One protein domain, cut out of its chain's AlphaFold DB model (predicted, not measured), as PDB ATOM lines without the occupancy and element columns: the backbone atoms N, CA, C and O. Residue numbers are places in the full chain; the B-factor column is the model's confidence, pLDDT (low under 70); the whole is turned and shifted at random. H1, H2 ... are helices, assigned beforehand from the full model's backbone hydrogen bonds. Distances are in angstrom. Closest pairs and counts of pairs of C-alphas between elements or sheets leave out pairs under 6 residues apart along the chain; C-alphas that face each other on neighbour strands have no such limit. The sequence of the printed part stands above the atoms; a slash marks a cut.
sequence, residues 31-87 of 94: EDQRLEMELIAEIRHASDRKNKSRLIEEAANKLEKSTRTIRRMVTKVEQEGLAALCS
ATOM      1  N   GLU A  31      -8.169  46.384   6.057       80.81
ATOM      2  CA  GLU A  31      -8.855  47.672   6.244       80.81
ATOM      3  C   GLU A  31      -9.971  47.866   5.206       80.81
ATOM      4  O   GLU A  31     -11.095  48.219   5.561       80.81
ATOM      5  N   ASP A  32      -9.708  47.485   3.955       82.12
ATOM      6  CA  ASP A  32     -10.682  47.535   2.860       82.12
ATOM      7  C   ASP A  32     -11.900  46.633   3.106       82.12
ATOM      8  O   ASP A  32     -13.034  46.997   2.794       82.12
ATOM      9  N   GLN A  33     -11.689  45.448   3.687       81.69
ATOM     10  CA  GLN A  33     -12.771  44.501   3.975       81.69
ATOM     11  C   GLN A  33     -13.644  44.986   5.130       81.69
ATOM     12  O   GLN A  33     -14.865  44.831   5.090       81.69
ATOM     13  N   ARG A  34     -13.033  45.604   6.144       85.12
ATOM     14  CA  ARG A  34     -13.769  46.237   7.246       85.12
ATOM     15  C   ARG A  34     -14.618  47.393   6.734       85.12
ATOM     16  O   ARG A  34     -15.802  47.454   7.058       85.12
ATOM     17  N   LEU A  35     -14.036  48.244   5.890       88.50
ATOM     18  CA  LEU A  35     -14.739  49.357   5.259       88.50
ATOM     19  C   LEU A  35     -15.916  48.862   4.406       88.50
ATOM     20  O   LEU A  35     -17.014  49.415   4.472       88.50
ATOM     21  N   GLU A  36     -15.723  47.790   3.637       88.81
ATOM     22  CA  GLU A  36     -16.791  47.179   2.845       88.81
ATOM     23  C   GLU A  36     -17.939  46.665   3.729       88.81
ATOM     24  O   GLU A  36     -19.108  46.932   3.439       88.81
ATOM     25  N   MET A  37     -17.623  45.977   4.831       88.88
ATOM     26  CA  MET A  37     -18.626  45.492   5.781       88.88
ATOM     27  C   MET A  37     -19.410  46.632   6.434       88.88
ATOM     28  O   MET A  37     -20.636  46.547   6.525       88.88
ATOM     29  N   GLU A  38     -18.724  47.689   6.867       90.69
ATOM     30  CA  GLU A  38     -19.336  48.840   7.534       90.69
ATOM     31  C   GLU A  38     -20.322  49.562   6.610       90.69
ATOM     32  O   GLU A  38     -21.492  49.734   6.958       90.69
ATOM     33  N   LEU A  39     -19.890  49.892   5.390       92.75
ATOM     34  CA  LEU A  39     -20.725  50.593   4.412       92.75
ATOM     35  C   LEU A  39     -21.950  49.765   4.007       92.75
ATOM     36  O   LEU A  39     -23.052  50.292   3.856       92.75
ATOM     37  N   ILE A  40     -21.788  48.452   3.838       92.19
ATOM     38  CA  ILE A  40     -22.906  47.571   3.481       92.19
ATOM     39  C   ILE A  40     -23.879  47.406   4.654       92.19
ATOM     40  O   ILE A  40     -25.095  47.385   4.433       92.19
ATOM     41  N   ALA A  41     -23.379  47.330   5.890       90.06
ATOM     42  CA  ALA A  41     -24.223  47.313   7.081       90.06
ATOM     43  C   ALA A  41     -25.041  48.608   7.198       90.06
ATOM     44  O   ALA A  41     -26.256  48.547   7.391       90.06
ATOM     45  N   GLU A  42     -24.417  49.767   6.983       92.06
ATOM     46  CA  GLU A  42     -25.089  51.071   6.982       92.06
ATOM     47  C   GLU A  42     -26.218  51.129   5.937       92.06
ATOM     48  O   GLU A  42     -27.359  51.471   6.260       92.06
ATOM     49  N   ILE A  43     -25.950  50.691   4.699       93.06
ATOM     50  CA  ILE A  43     -26.961  50.614   3.630       93.06
ATOM     51  C   ILE A  43     -28.137  49.707   4.022       93.06
ATOM     52  O   ILE A  43     -29.284  49.984   3.660       93.06
ATOM     53  N   ARG A  44     -27.877  48.605   4.735       90.38
ATOM     54  CA  ARG A  44     -28.915  47.666   5.185       90.38
ATOM     55  C   ARG A  44     -29.782  48.252   6.300       90.38
ATOM     56  O   ARG A  44     -30.972  47.954   6.346       90.38
ATOM     57  N   HIS A  45     -29.201  49.067   7.175       89.50
ATOM     58  CA  HIS A  45     -29.911  49.699   8.286       89.50
ATOM     59  C   HIS A  45     -30.707  50.948   7.885       89.50
ATOM     60  O   HIS A  45     -31.553  51.403   8.655       89.50
ATOM     61  N   ALA A  46     -30.501  51.480   6.680       91.19
ATOM     62  CA  ALA A  46     -31.281  52.598   6.168       91.19
ATOM     63  C   ALA A  46     -32.771  52.235   5.999       91.19
ATOM     64  O   ALA A  46     -33.132  51.352   5.218       91.19
ATOM     65  N   SER A  47     -33.646  52.969   6.689       85.81
ATOM     66  CA  SER A  47     -35.107  52.802   6.646       85.81
ATOM     67  C   SER A  47     -35.739  53.294   5.340       85.81
ATOM     68  O   SER A  47     -36.732  52.736   4.878       85.81
ATOM     69  N   ASP A  48     -35.159  54.330   4.726       91.38
ATOM     70  CA  ASP A  48     -35.739  55.008   3.568       91.38
ATOM     71  C   ASP A  48     -35.059  54.632   2.256       91.38
ATOM     72  O   ASP A  48     -33.834  54.644   2.128       91.38
ATOM     73  N   ARG A  49     -35.866  54.440   1.205       86.25
ATOM     74  CA  ARG A  49     -35.367  54.127  -0.143       86.25
ATOM     75  C   ARG A  49     -34.441  55.211  -0.710       86.25
ATOM     76  O   ARG A  49     -33.474  54.869  -1.383       86.25
ATOM     77  N   LYS A  50     -34.724  56.495  -0.437       87.19
ATOM     78  CA  LYS A  50     -33.880  57.626  -0.878       87.19
ATOM     79  C   LYS A  50     -32.518  57.627  -0.179       87.19
ATOM     80  O   LYS A  50     -31.495  57.826  -0.832       87.19
ATOM     81  N   ASN A  51     -32.504  57.343   1.123       90.50
ATOM     82  CA  ASN A  51     -31.266  57.223   1.892       90.50
ATOM     83  C   ASN A  51     -30.469  56.000   1.430       90.50
ATOM     84  O   ASN A  51     -29.275  56.116   1.182       90.50
ATOM     85  N   LYS A  52     -31.144  54.873   1.161       91.88
ATOM     86  CA  LYS A  52     -30.508  53.668   0.612       91.88
ATOM     87  C   LYS A  52     -29.829  53.944  -0.734       91.88
ATOM     88  O   LYS A  52     -28.693  53.529  -0.928       91.88
ATOM     89  N   SER A  53     -30.469  54.674  -1.657       92.19
ATOM     90  CA  SER A  53     -29.830  55.041  -2.934       92.19
ATOM     91  C   SER A  53     -28.613  55.947  -2.757       92.19
ATOM     92  O   SER A  53     -27.604  55.703  -3.410       92.19
ATOM     93  N   ARG A  54     -28.681  56.932  -1.851       94.44
ATOM     94  CA  ARG A  54     -27.559  57.840  -1.581       94.44
ATOM     95  C   ARG A  54     -26.366  57.092  -0.984       94.44
ATOM     96  O   ARG A  54     -25.255  57.225  -1.479       94.44
ATOM     97  N   LEU A  55     -26.614  56.238   0.009       94.56
ATOM     98  CA  LEU A  55     -25.581  55.414   0.643       94.56
ATOM     99  C   LEU A  55     -24.943  54.424  -0.341       94.56
ATOM    100  O   LEU A  55     -23.744  54.182  -0.279       94.56
ATOM    101  N   ILE A  56     -25.713  53.887  -1.295       94.50
ATOM    102  CA  ILE A  56     -25.170  53.034  -2.366       94.50
ATOM    103  C   ILE A  56     -24.198  53.811  -3.264       94.50
ATOM    104  O   ILE A  56     -23.181  53.254  -3.672       94.50
ATOM    105  N   GLU A  57     -24.509  55.062  -3.601       94.94
ATOM    106  CA  GLU A  57     -23.625  55.919  -4.403       94.94
ATOM    107  C   GLU A  57     -22.374  56.328  -3.618       94.94
ATOM    108  O   GLU A  57     -21.265  56.242  -4.141       94.94
ATOM    109  N   GLU A  58     -22.527  56.689  -2.344       94.81
ATOM    110  CA  GLU A  58     -21.400  56.993  -1.459       94.81
ATOM    111  C   GLU A  58     -20.469  55.784  -1.292       94.81
ATOM    112  O   GLU A  58     -19.255  55.916  -1.439       94.81
ATOM    113  N   ALA A  59     -21.021  54.591  -1.056       93.81
ATOM    114  CA  ALA A  59     -20.239  53.363  -0.944       93.81
ATOM    115  C   ALA A  59     -19.561  52.974  -2.265       93.81
ATOM    116  O   ALA A  59     -18.431  52.493  -2.251       93.81
ATOM    117  N   ALA A  60     -20.218  53.203  -3.406       94.81
ATOM    118  CA  ALA A  60     -19.632  52.976  -4.726       94.81
ATOM    119  C   ALA A  60     -18.386  53.846  -4.943       94.81
ATOM    120  O   ALA A  60     -17.358  53.339  -5.383       94.81
ATOM    121  N   ASN A  61     -18.458  55.124  -4.565       94.19
ATOM    122  CA  ASN A  61     -17.322  56.041  -4.653       94.19
ATOM    123  C   ASN A  61     -16.203  55.670  -3.667       94.19
ATOM    124  O   ASN A  61     -15.045  55.638  -4.065       94.19
ATOM    125  N   LYS A  62     -16.536  55.350  -2.407       93.38
ATOM    126  CA  LYS A  62     -15.544  54.987  -1.374       93.38
ATOM    127  C   LYS A  62     -14.800  53.688  -1.681       93.38
ATOM    128  O   LYS A  62     -13.623  53.583  -1.371       93.38
ATOM    129  N   LEU A  63     -15.489  52.703  -2.258       89.69
ATOM    130  CA  LEU A  63     -14.916  51.395  -2.589       89.69
ATOM    131  C   LEU A  63     -14.396  51.322  -4.032       89.69
ATOM    132  O   LEU A  63     -14.008  50.239  -4.463       89.69
ATOM    133  N   GLU A  64     -14.465  52.421  -4.794       92.19
ATOM    134  CA  GLU A  64     -14.131  52.485  -6.228       92.19
ATOM    135  C   GLU A  64     -14.823  51.385  -7.067       92.19
ATOM    136  O   GLU A  64     -14.283  50.833  -8.028       92.19
ATOM    137  N   LYS A  65     -16.064  51.040  -6.699       92.31
ATOM    138  CA  LYS A  65     -16.870  49.979  -7.324       92.31
ATOM    139  C   LYS A  65     -18.107  50.564  -7.993       92.31
ATOM    140  O   LYS A  65     -18.610  51.621  -7.636       92.31
ATOM    141  N   SER A  66     -18.683  49.828  -8.943       95.31
ATOM    142  CA  SER A  66     -19.960  50.236  -9.539       95.31
ATOM    143  C   SER A  66     -21.112  50.150  -8.526       95.31
ATOM    144  O   SER A  66     -21.169  49.229  -7.707       95.31
ATOM    145  N   THR A  67     -22.108  51.033  -8.647       95.44
ATOM    146  CA  THR A  67     -23.348  50.971  -7.843       95.44
ATOM    147  C   THR A  67     -24.071  49.630  -7.988       95.44
ATOM    148  O   THR A  67     -24.679  49.132  -7.039       95.44
ATOM    149  N   ARG A  68     -23.974  48.992  -9.164       94.56
ATOM    150  CA  ARG A  68     -24.471  47.631  -9.410       94.56
ATOM    151  C   ARG A  68     -23.769  46.605  -8.523       94.56
ATOM    152  O   ARG A  68     -24.440  45.727  -7.984       94.56
ATOM    153  N   THR A  69     -22.451  46.712  -8.370       94.06
ATOM    154  CA  THR A  69     -21.662  45.836  -7.495       94.06
ATOM    155  C   THR A  69     -22.105  46.004  -6.049       94.06
ATOM    156  O   THR A  69     -22.433  45.005  -5.417       94.06
ATOM    157  N   ILE A  70     -22.228  47.243  -5.558       94.50
ATOM    158  CA  ILE A  70     -22.707  47.516  -4.193       94.50
ATOM    159  C   ILE A  70     -24.096  46.908  -3.963       94.50
ATOM    160  O   ILE A  70     -24.294  46.177  -2.999       94.50
ATOM    161  N   ARG A  71     -25.046  47.123  -4.884       93.81
ATOM    162  CA  ARG A  71     -26.392  46.525  -4.796       93.81
ATOM    163  C   ARG A  71     -26.342  45.004  -4.709       93.81
ATOM    164  O   ARG A  71     -27.019  44.427  -3.870       93.81
ATOM    165  N   ARG A  72     -25.523  44.359  -5.546       92.88
ATOM    166  CA  ARG A  72     -25.344  42.902  -5.514       92.88
ATOM    167  C   ARG A  72     -24.763  42.439  -4.181       92.88
ATOM    168  O   ARG A  72     -25.209  41.419  -3.674       92.88
ATOM    169  N   MET A  73     -23.795  43.165  -3.624       91.62
ATOM    170  CA  MET A  73     -23.192  42.824  -2.335       91.62
ATOM    171  C   MET A  73     -24.198  42.969  -1.192       91.62
ATOM    172  O   MET A  73     -24.316  42.055  -0.387       91.62
ATOM    173  N   VAL A  74     -25.010  44.030  -1.188       92.06
ATOM    174  CA  VAL A  74     -26.130  44.185  -0.242       92.06
ATOM    175  C   VAL A  74     -27.102  43.010  -0.354       92.06
ATOM    176  O   VAL A  74     -27.421  42.396   0.656       92.06
ATOM    177  N   THR A  75     -27.521  42.637  -1.567       91.88
ATOM    178  CA  THR A  75     -28.410  41.482  -1.774       91.88
ATOM    179  C   THR A  75     -27.770  40.168  -1.320       91.88
ATOM    180  O   THR A  75     -28.442  39.347  -0.704       91.88
ATOM    181  N   LYS A  76     -26.471  39.969  -1.577       90.38
ATOM    182  CA  LYS A  76     -25.731  38.785  -1.116       90.38
ATOM    183  C   LYS A  76     -25.708  38.725   0.413       90.38
ATOM    184  O   LYS A  76     -25.985  37.682   0.987       90.38
ATOM    185  N   VAL A  77     -25.464  39.854   1.076       89.56
ATOM    186  CA  VAL A  77     -25.473  39.961   2.543       89.56
ATOM    187  C   VAL A  77     -26.872  39.787   3.133       89.56
ATOM    188  O   VAL A  77     -27.011  39.202   4.202       89.56
ATOM    189  N   GLU A  78     -27.923  40.244   2.452       88.19
ATOM    190  CA  GLU A  78     -29.311  39.991   2.862       88.19
ATOM    191  C   GLU A  78     -29.659  38.487   2.828       88.19
ATOM    192  O   GLU A  78     -30.500  38.050   3.609       88.19
ATOM    193  N   GLN A  79     -29.002  37.696   1.970       88.12
ATOM    194  CA  GLN A  79     -29.239  36.254   1.810       88.12
ATOM    195  C   GLN A  79     -28.318  35.379   2.672       88.12
ATOM    196  O   GLN A  79     -28.771  34.413   3.278       88.12
ATOM    197  N   GLU A  80     -27.029  35.705   2.712       85.94
ATOM    198  CA  GLU A  80     -25.959  34.868   3.274       85.94
ATOM    199  C   GLU A  80     -25.309  35.494   4.527       85.94
ATOM    200  O   GLU A  80     -24.447  34.886   5.161       85.94
ATOM    201  N   GLY A  81     -25.710  36.712   4.908       85.25
ATOM    202  CA  GLY A  81     -25.114  37.471   6.010       85.25
ATOM    203  C   GLY A  81     -23.792  38.161   5.647       85.25
ATOM    204  O   GLY A  81     -23.280  38.051   4.534       85.25
ATOM    205  N   LEU A  82     -23.211  38.900   6.601       82.75
ATOM    206  CA  LEU A  82     -21.976  39.679   6.385       82.75
ATOM    207  C   LEU A  82     -20.747  38.806   6.059       82.75
ATOM    208  O   LEU A  82     -19.831  39.269   5.381       82.75
ATOM    209  N   ALA A  83     -20.751  37.531   6.460       80.00
ATOM    210  CA  ALA A  83     -19.698  36.569   6.121       80.00
ATOM    211  C   ALA A  83     -19.532  36.377   4.599       80.00
ATOM    212  O   ALA A  83     -18.445  36.044   4.124       80.00
ATOM    213  N   ALA A  84     -20.579  36.660   3.819       81.88
ATOM    214  CA  ALA A  84     -20.571  36.572   2.364       81.88
ATOM    215  C   ALA A  84     -19.626  37.570   1.675       81.88
ATOM    216  O   ALA A  84     -19.275  37.371   0.508       81.88
ATOM    217  N   LEU A  85     -19.231  38.641   2.369       80.25
ATOM    218  CA  LEU A  85     -18.237  39.609   1.891       80.25
ATOM    219  C   LEU A  85     -16.808  39.090   2.087       80.25
ATOM    220  O   LEU A  85     -15.913  39.408   1.310       80.25
ATOM    221  N   CYS A  86     -16.607  38.242   3.098       74.56
ATOM    222  CA  CYS A  86     -15.316  37.637   3.414       74.56
ATOM    223  C   CYS A  86     -15.064  36.364   2.591       74.56
ATOM    224  O   CYS A  86     -13.914  36.007   2.336       74.56
ATOM    225  N   SER A  87     -16.124  35.677   2.142       64.19
ATOM    226  CA  SER A  87     -16.007  34.480   1.308       64.19
ATOM    227  C   SER A  87     -15.654  34.845  -0.142       64.19
ATOM    228  O   SER A  87     -16.496  35.010  -1.026       64.19
TER     229      SER A  87
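What this domain is: This is residues 31 to 87 of the 94 residues of an uncharacterized protein of Hyella patelloides LEGE 07179 (UniProt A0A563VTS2). H1 and H2 form a helical hairpin, side by side, and H3 crosses it, packing on both. Short H4 folds back onto H1 and H3. The 57 printed residues hold four named helices, H1 to H4 in order, and no named strand: all helix. The whole is compact, radius of gyration of the C-alphas 10.2 A, spanning 29 by 23 by 17 A.

How they stand to each other: H1, residues 31 to 45, touches H2, residues 49 to 62, in a hairpin at a shallow tilt of 8 degrees, opposite ways; the closest C-alphas, Ile 43 and Lys 52, are 5.6 A apart. H3, residues 67 to 80, touches H1 about perpendicular at 78 degrees, closest C-alphas Ile 40 and Val 74, 6.0 A. H2 and H3 touch, only just about perpendicular at 70.1 degrees, closest C-alphas Ala 60 and Thr 67, 5.2 A. H4, residues 83 to 86, touches H1 with residues 33 to 37 of H1 alone, closest C-alphas Met 37 and Leu 85, 7.1 A. H2 and H4 are apart. Every O i to N i+4 pair is within hydrogen-bond range in H1, H2 and H3; H4 is too short for one.

Where its parts are: H1 begins at C-alpha 31 (-8.855, 47.672, 6.244) and is 21.3 A long; H2 is 19.9 A, H3 19.7 A. H4, 5.3 A long, ends at C-alpha 86 (-15.316, 37.637, 3.414).

The domain as a whole: The C-alphas farthest apart, Lys 50 and Ser 87, are 29.3 A apart. The printed part has no cut, and its three links are tight. Residue 87 alone has pLDDT under 70.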